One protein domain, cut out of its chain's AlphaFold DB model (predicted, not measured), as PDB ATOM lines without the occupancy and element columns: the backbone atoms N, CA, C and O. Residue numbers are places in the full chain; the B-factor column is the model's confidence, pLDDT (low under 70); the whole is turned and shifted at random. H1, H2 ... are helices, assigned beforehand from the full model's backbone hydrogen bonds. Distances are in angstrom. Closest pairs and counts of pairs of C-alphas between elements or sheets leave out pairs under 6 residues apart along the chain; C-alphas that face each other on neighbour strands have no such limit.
ATOM      1  N   GLU A 159     152.985 129.514 107.723       88.75
ATOM      2  CA  GLU A 159     153.266 130.747 106.981       88.75
ATOM      3  C   GLU A 159     153.792 131.875 107.868       88.75
ATOM      4  O   GLU A 159     154.708 132.584 107.455       88.75
ATOM      5  N   GLY A 160     153.329 131.990 109.106       85.06
ATOM      6  CA  GLY A 160     153.855 132.905 110.114       85.06
ATOM      7  C   GLY A 160     155.300 132.616 110.481       85.06
ATOM      8  O   GLY A 160     156.127 133.514 110.353       85.06
ATOM      9  N   PRO A 161     155.664 131.384 110.894       86.38
ATOM     10  CA  PRO A 161     157.060 131.021 111.125       86.38
ATOM     11  C   PRO A 161     157.968 131.286 109.918       86.38
ATOM     12  O   PRO A 161     159.053 131.843 110.088       86.38
ATOM     13  N   LYS A 162     157.525 130.945 108.699       90.19
ATOM     14  CA  LYS A 162     158.275 131.249 107.473       90.19
ATOM     15  C   LYS A 162     158.443 132.752 107.295       90.19
ATOM     16  O   LYS A 162     159.561 133.213 107.095       90.19
ATOM     17  N   ARG A 163     157.358 133.518 107.410       86.44
ATOM     18  CA  ARG A 163     157.368 134.976 107.295       86.44
ATOM     19  C   ARG A 163     158.280 135.627 108.325       86.44
ATOM     20  O   ARG A 163     159.115 136.423 107.935       86.44
ATOM     21  N   ASN A 164     158.205 135.224 109.589       83.56
ATOM     22  CA  ASN A 164     159.090 135.732 110.633       83.56
ATOM     23  C   ASN A 164     160.569 135.542 110.251       83.56
ATOM     24  O   ASN A 164     161.378 136.457 110.381       83.56
ATOM     25  N   VAL A 165     160.930 134.376 109.698       87.31
ATOM     26  CA  VAL A 165     162.295 134.153 109.203       87.31
ATOM     27  C   VAL A 165     162.626 135.044 107.999       87.31
ATOM     28  O   VAL A 165     163.746 135.544 107.940       87.31
ATOM     29  N   ARG A 166     161.693 135.265 107.061       88.12
ATOM     30  CA  ARG A 166     161.891 136.185 105.922       88.12
ATOM     31  C   ARG A 166     162.140 137.615 106.399       88.12
ATOM     32  O   ARG A 166     163.138 138.210 106.004       88.12
ATOM     33  N   ASP A 167     161.277 138.112 107.275       80.56
ATOM     34  CA  ASP A 167     161.297 139.488 107.771       80.56
ATOM     35  C   ASP A 167     162.568 139.730 108.600       80.56
ATOM     36  O   ASP A 167     163.323 140.666 108.341       80.56
ATOM     37  N   THR A 168     162.906 138.802 109.502       78.94
ATOM     38  CA  THR A 168     164.154 138.886 110.276       78.94
ATOM     39  C   THR A 168     165.391 138.820 109.368       78.94
ATOM     40  O   THR A 168     166.367 139.532 109.597       78.94
ATOM     41  N   LEU A 169     165.378 137.999 108.310       84.56
ATOM     42  CA  LEU A 169     166.494 137.932 107.360       84.56
ATOM     43  C   LEU A 169     166.626 139.227 106.550       84.56
ATOM     44  O   LEU A 169     167.742 139.664 106.271       84.56
ATOM     45  N   GLN A 170     165.506 139.844 106.170       83.25
ATOM     46  CA  GLN A 170     165.492 141.144 105.504       83.25
ATOM     47  C   GLN A 170     166.117 142.220 106.397       83.25
ATOM     48  O   GLN A 170     166.984 142.955 105.925       83.25
ATOM     49  N   HIS A 171     165.752 142.255 107.680       76.38
ATOM     50  CA  HIS A 171     166.356 143.165 108.650       76.38
ATOM     51  C   HIS A 171     167.863 142.898 108.816       76.38
ATOM     52  O   HIS A 171     168.679 143.807 108.668       76.38
ATOM     53  N   ALA A 172     168.264 141.635 108.999       78.44
ATOM     54  CA  ALA A 172     169.673 141.253 109.125       78.44
ATOM     55  C   ALA A 172     170.515 141.644 107.894       78.44
ATOM     56  O   ALA A 172     171.661 142.059 108.042       78.44
ATOM     57  N   ARG A 173     169.958 141.577 106.674       82.56
ATOM     58  CA  ARG A 173     170.630 142.065 105.451       82.56
ATOM     59  C   ARG A 173     170.884 143.571 105.477       82.56
ATOM     60  O   ARG A 173     171.903 144.013 104.955       82.56
ATOM     61  N   GLY A 174     169.966 144.341 106.059       79.69
ATOM     62  CA  GLY A 174     170.121 145.781 106.260       79.69
ATOM     63  C   GLY A 174     171.092 146.141 107.386       79.69
ATOM     64  O   GLY A 174     171.574 147.270 107.414       79.69
ATOM     65  N   ASN A 175     171.406 145.192 108.277       76.69
ATOM     66  CA  ASN A 175     172.134 145.444 109.519       76.69
ATOM     67  C   ASN A 175     173.145 144.330 109.880       76.69
ATOM     68  O   ASN A 175     173.172 143.812 110.996       76.69
ATOM     69  N   LEU A 176     173.994 143.938 108.921       80.25
ATOM     70  CA  LEU A 176     174.966 142.844 109.108       80.25
ATOM     71  C   LEU A 176     175.931 143.088 110.279       80.25
ATOM     72  O   LEU A 176     176.291 142.150 110.986       80.25
ATOM     73  N   GLN A 177     176.310 144.346 110.512       80.12
ATOM     74  CA  GLN A 177     177.202 144.713 111.610       80.12
ATOM     75  C   GLN A 177     176.544 144.512 112.987       80.12
ATOM     76  O   GLN A 177     177.225 144.116 113.932       80.12
ATOM     77  N   ALA A 178     175.231 144.734 113.116       72.94
ATOM     78  CA  ALA A 178     174.525 144.423 114.359       72.94
ATOM     79  C   ALA A 178     174.451 142.916 114.606       72.94
ATOM     80  O   ALA A 178     174.602 142.493 115.748       72.94
ATOM     81  N   LEU A 179     174.291 142.100 113.555       77.75
ATOM     82  CA  LEU A 179     174.287 140.641 113.693       77.75
ATOM     83  C   LEU A 179     175.619 140.126 114.270       77.75
ATOM     84  O   LEU A 179     175.605 139.315 115.194       77.75
ATOM     85  N   GLU A 180     176.749 140.635 113.768       82.38
ATOM     86  CA  GLU A 180     178.085 140.355 114.319       82.38
ATOM     87  C   GLU A 180     178.200 140.845 115.771       82.38
ATOM     88  O   GLU A 180     178.600 140.092 116.655       82.38
ATOM     89  N   SER A 181     177.756 142.072 116.059       79.25
ATOM     90  CA  SER A 181     177.787 142.635 117.414       79.25
ATOM     91  C   SER A 181     176.936 141.840 118.418       79.25
ATOM     92  O   SER A 181     177.306 141.708 119.588       79.25
ATOM     93  N   TRP A 182     175.782 141.310 118.008       74.94
ATOM     94  CA  TRP A 182     174.928 140.473 118.858       74.94
ATOM     95  C   TRP A 182     175.563 139.113 119.151       74.94
ATOM     96  O   TRP A 182     175.433 138.610 120.269       74.94
ATOM     97  N   HIS A 183     176.277 138.538 118.183       82.19
ATOM     98  CA  HIS A 183     177.065 137.323 118.380       82.19
ATOM     99  C   HIS A 183     178.246 137.569 119.328       82.19
ATOM    100  O   HIS A 183     178.345 136.909 120.362       82.19
ATOM    101  N   ASP A 184     179.047 138.605 119.076       82.56
ATOM    102  CA  ASP A 184     180.215 138.963 119.896       82.56
ATOM    103  C   ASP A 184     179.847 139.307 121.348       82.56
ATOM    104  O   ASP A 184     180.595 139.027 122.288       82.56
ATOM    105  N   SER A 185     178.673 139.906 121.554       72.94
ATOM    106  CA  SER A 185     178.152 140.227 122.888       72.94
ATOM    107  C   SER A 185     177.477 139.042 123.594       72.94
ATOM    108  O   SER A 185     177.080 139.174 124.754       72.94
ATOM    109  N   GLY A 186     177.355 137.887 122.932       71.94
ATOM    110  CA  GLY A 186     176.739 136.673 123.471       71.94
ATOM    111  C   GLY A 186     175.209 136.712 123.553       71.94
ATOM    112  O   GLY A 186     174.620 135.881 124.250       71.94
ATOM    113  N   HIS A 187     174.561 137.663 122.872       63.06
ATOM    114  CA  HIS A 187     173.100 137.714 122.729       63.06
ATOM    115  C   HIS A 187     172.589 136.696 121.703       63.06
ATOM    116  O   HIS A 187     171.466 136.208 121.827       63.06
ATOM    117  N   LEU A 188     173.425 136.354 120.721       72.06
ATOM    118  CA  LEU A 188     173.177 135.320 119.727       72.06
ATOM    119  C   LEU A 188     174.151 134.163 119.964       72.06
ATOM    120  O   LEU A 188     175.358 134.382 120.011       72.06
ATOM    121  N   ASP A 189     173.642 132.943 120.130       80.44
ATOM    122  CA  ASP A 189     174.518 131.772 120.228       80.44
ATOM    123  C   ASP A 189     175.125 131.393 118.863       80.44
ATOM    124  O   ASP A 189     174.626 131.794 117.806       80.44
ATOM    125  N   ASP A 190     176.217 130.623 118.898       86.44
ATOM    126  CA  ASP A 190     176.975 130.223 117.706       86.44
ATOM    127  C   ASP A 190     176.104 129.475 116.683       86.44
ATOM    128  O   ASP A 190     176.202 129.717 115.481       86.44
ATOM    129  N   GLU A 191     175.218 128.588 117.146       84.88
ATOM    130  CA  GLU A 191     174.388 127.752 116.274       84.88
ATOM    131  C   GLU A 191     173.381 128.601 115.490       84.88
ATOM    132  O   GLU A 191     173.203 128.434 114.276       84.88
ATOM    133  N   ILE A 192     172.738 129.544 116.179       81.69
ATOM    134  CA  ILE A 192     171.804 130.485 115.582       81.69
ATOM    135  C   ILE A 192     172.553 131.436 114.648       81.69
ATOM    136  O   ILE A 192     172.097 131.639 113.522       81.69
ATOM    137  N   TYR A 193     173.705 131.973 115.051       85.56
ATOM    138  CA  TYR A 193     174.517 132.846 114.202       85.56
ATOM    139  C   TYR A 193     174.932 132.163 112.890       85.56
ATOM    140  O   TYR A 193     174.686 132.691 111.801       85.56
ATOM    141  N   GLU A 194     175.454 130.939 112.959       88.69
ATOM    142  CA  GLU A 194     175.814 130.154 111.775       88.69
ATOM    143  C   GLU A 194     174.599 129.826 110.895       88.69
ATOM    144  O   GLU A 194     174.698 129.778 109.664       88.69
ATOM    145  N   LEU A 195     173.426 129.596 111.491       87.56
ATOM    146  CA  LEU A 195     172.181 129.425 110.743       87.56
ATOM    147  C   LEU A 195     171.791 130.704 109.986       87.56
ATOM    148  O   LEU A 195     171.363 130.611 108.832       87.56
ATOM    149  N   TRP A 196     171.957 131.884 110.590       86.75
ATOM    150  CA  TRP A 196     171.704 133.167 109.926       86.75
ATOM    151  C   TRP A 196     172.648 133.397 108.753       86.75
ATOM    152  O   TRP A 196     172.175 133.678 107.652       86.75
ATOM    153  N   LEU A 197     173.956 133.203 108.945       88.06
ATOM    154  CA  LEU A 197     174.940 133.345 107.869       88.06
ATOM    155  C   LEU A 197     174.645 132.402 106.697       88.06
ATOM    156  O   LEU A 197     174.690 132.819 105.537       88.06
ATOM    157  N   ARG A 198     174.261 131.151 106.982       90.88
ATOM    158  CA  ARG A 198     173.842 130.201 105.941       90.88
ATOM    159  C   ARG A 198     172.629 130.699 105.164       90.88
ATOM    160  O   ARG A 198     172.656 130.666 103.940       90.88
ATOM    161  N   ARG A 199     171.592 131.195 105.846       92.69
ATOM    162  CA  ARG A 199     170.389 131.749 105.195       92.69
ATOM    163  C   ARG A 199     170.698 132.984 104.352       92.69
ATOM    164  O   ARG A 199     170.129 133.142 103.278       92.69
ATOM    165  N   LEU A 200     171.603 133.847 104.813       89.75
ATOM    166  CA  LEU A 200     172.033 135.035 104.070       89.75
ATOM    167  C   LEU A 200     172.741 134.674 102.758       89.75
ATOM    168  O   LEU A 200     172.588 135.405 101.781       89.75
ATOM    169  N   ALA A 201     173.468 133.554 102.737       92.31
ATOM    170  CA  ALA A 201     174.205 133.063 101.574       92.31
ATOM    171  C   ALA A 201     173.361 132.245 100.573       92.31
ATOM    172  O   ALA A 201     173.829 131.998  99.463       92.31
ATOM    173  N   MET A 202     172.146 131.819 100.940       95.06
ATOM    174  CA  MET A 202     171.250 131.059 100.057       95.06
ATOM    175  C   MET A 202     170.721 131.918  98.903       95.06
ATOM    176  O   MET A 202     170.391 133.099  99.070       95.06
ATOM    177  N   THR A 203     170.550 131.301  97.734       95.12
ATOM    178  CA  THR A 203     169.712 131.862  96.668       95.12
ATOM    179  C   THR A 203     168.239 131.919  97.108       95.12
ATOM    180  O   THR A 203     167.848 131.205  98.034       95.12
ATOM    181  N   PRO A 204     167.385 132.739  96.462       93.12
ATOM    182  CA  PRO A 204     165.957 132.781  96.790       93.12
ATOM    183  C   PRO A 204     165.275 131.402  96.771       93.12
ATOM    184  O   PRO A 204     164.543 131.078  97.700       93.12
ATOM    185  N   ASP A 205     165.571 130.565  95.773       94.88
ATOM    186  CA  ASP A 205     164.951 129.239  95.633       94.88
ATOM    187  C   ASP A 205     165.441 128.244  96.699       94.88
ATOM    188  O   ASP A 205     164.649 127.480  97.258       94.88
ATOM    189  N   GLU A 206     166.739 128.264  97.021       95.44
ATOM    190  CA  GLU A 206     167.301 127.464  98.119       95.44
ATOM    191  C   GLU A 206     166.706 127.880  99.465       95.44
ATOM    192  O   GLU A 206     166.370 127.025 100.281       95.44
ATOM    193  N   PHE A 207     166.532 129.184  99.687       93.62
ATOM    194  CA  PHE A 207     165.967 129.710 100.921       93.62
ATOM    195  C   PHE A 207     164.498 129.312 101.099       93.62
ATOM    196  O   PHE A 207     164.116 128.852 102.175       93.62
ATOM    197  N   GLU A 208     163.677 129.412 100.053       93.50
ATOM    198  CA  GLU A 208     162.276 128.976 100.110       93.50
ATOM    199  C   GLU A 208     162.145 127.452 100.284       93.50
ATOM    200  O   GLU A 208     161.272 126.976 101.021       93.50
ATOM    201  N   SER A 209     163.054 126.678  99.684       93.50
ATOM    202  CA  SER A 209     163.133 125.227  99.902       93.50
ATOM    203  C   SER A 209     163.501 124.908 101.357       93.50
ATOM    204  O   SER A 209     162.798 124.144 102.018       93.50
ATOM    205  N   HIS A 210     164.523 125.580 101.898       93.00
ATOM    206  CA  HIS A 210     164.944 125.484 103.301       93.00
ATOM    207  C   HIS A 210     163.808 125.835 104.275       93.00
ATOM    208  O   HIS A 210     163.599 125.147 105.275       93.00
ATOM    209  N   LEU A 211     163.032 126.884 103.989       93.06
ATOM    210  CA  LEU A 211     161.866 127.262 104.795       93.06
ATOM    211  C   LEU A 211     160.754 126.210 104.754       93.06
ATOM    212  O   LEU A 211     160.102 125.975 105.772       93.06
ATOM    213  N   THR A 212     160.532 125.583 103.602       91.50
ATOM    214  CA  THR A 212     159.531 124.518 103.445       91.50
ATOM    215  C   THR A 212     159.913 123.269 104.235       91.50
ATOM    216  O   THR A 212     159.055 122.676 104.883       91.50
ATOM    217  N   GLU A 213     161.195 122.903 104.245       91.88
ATOM    218  CA  GLU A 213     161.707 121.784 105.045       91.88
ATOM    219  C   GLU A 213     161.628 122.062 106.550       91.88
ATOM    220  O   GLU A 213     161.230 121.194 107.327       91.88
ATOM    221  N   LEU A 214     161.976 123.282 106.970       88.69
ATOM    222  CA  LEU A 214     161.972 123.666 108.380       88.69
ATOM    223  C   LEU A 214     160.552 123.833 108.945       88.69
ATOM    224  O   LEU A 214     160.322 123.602 110.134       88.69
ATOM    225  N   TYR A 215     159.604 124.235 108.097       89.62
ATOM    226  CA  TYR A 215     158.215 124.490 108.462       89.62
ATOM    227  C   TYR A 215     157.259 123.784 107.482       89.62
ATOM    228  O   TYR A 215     156.643 124.443 106.637       89.62
TER     229      TYR A 215
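What this domain is: This is residues 159 to 215 of the 406 residues of an uncharacterized protein of bacterium (UniProt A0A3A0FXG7). Four helices stand with few contacts between them: H3 lies near the middle of the long axis, H1, the longest, meets it close to a right angle near the last residues of both, H2 runs side by side with H3 in the opposite way as a loosely joined hairpin and makes one end of the long axis, and H4 folds back near the first part of H1 at the other end. The first and last C-alphas, those of Glu 159 and Tyr 215, come within 8.1 A of each other. The printed part has 57 residues with four named helices in the order H1, H2, H3, H4 and no named strand; its class is all helix. The whole is compact, with a radius of gyration of the C-alphas of 11.5 A, and elongated, spanning 31 by 20 by 20 A.

How they stand to each other: H1, residues 159 to 174, is close to but not clearly touching H2, residues 176 to 184; their closest C-alphas, those of Ala 172 and Leu 179, are 6.5 A apart, and their lines are about perpendicular at 80 degrees. H2 and H3, residues 190 to 201, form a helical hairpin at a shallow tilt of 16 degrees, opposite ways. They only just touch, with 3 pairs of C-alphas within 8 A, and H3 does so with residues 190 to 193 alone; the closest C-alphas, those of His 183 and Tyr 193, are 6.6 A apart. H1 touches H3 with residues 169 to 173 alone, and H3 touches H1 with residues 196 to 200 alone. The closest C-alphas there, those of Leu 169 and Leu 200, are 7.1 A apart, and the lines are about perpendicular at 82 degrees. H4, residues 204 to 214, is close to but not clearly touching H1, with the C-alphas of Lys 162 and Leu 211 closest at 6.0 A, at a steep tilt of 45 degrees, opposite ways. H4 is also close to but not clearly touching H3, with the C-alphas of Arg 199 and Phe 207 closest at 6.5 A; the tilt of 37 degrees, opposite ways, is only just steep. H2 and H4 are apart. In H1, H2, H3 and H4 every pair of O i and N i+4 is within hydrogen-bond range.

Where its parts are: H1 begins at C-alpha 159 at (153.266, 130.747, 106.981) and measures 22.6 A from first to last C-alpha. H2 measures 12.6 A, and H3 measures 16.6 A from C-alpha 190 at (176.975, 130.223, 117.706). H4 measures 15.3 A and ends at C-alpha 214 at (161.972, 123.666, 108.380).

The domain as a whole: The two C-alphas farthest apart, those of Ser 185 and Asp 205, are 32.2 A apart. The printed part has no cut, and the links H1 to H2, H2 to H3 and H3 to H4 are tight. The mean pLDDT of the printed part of this model is 85.0, and one residue, His 187 between H2 and H3, is under 70.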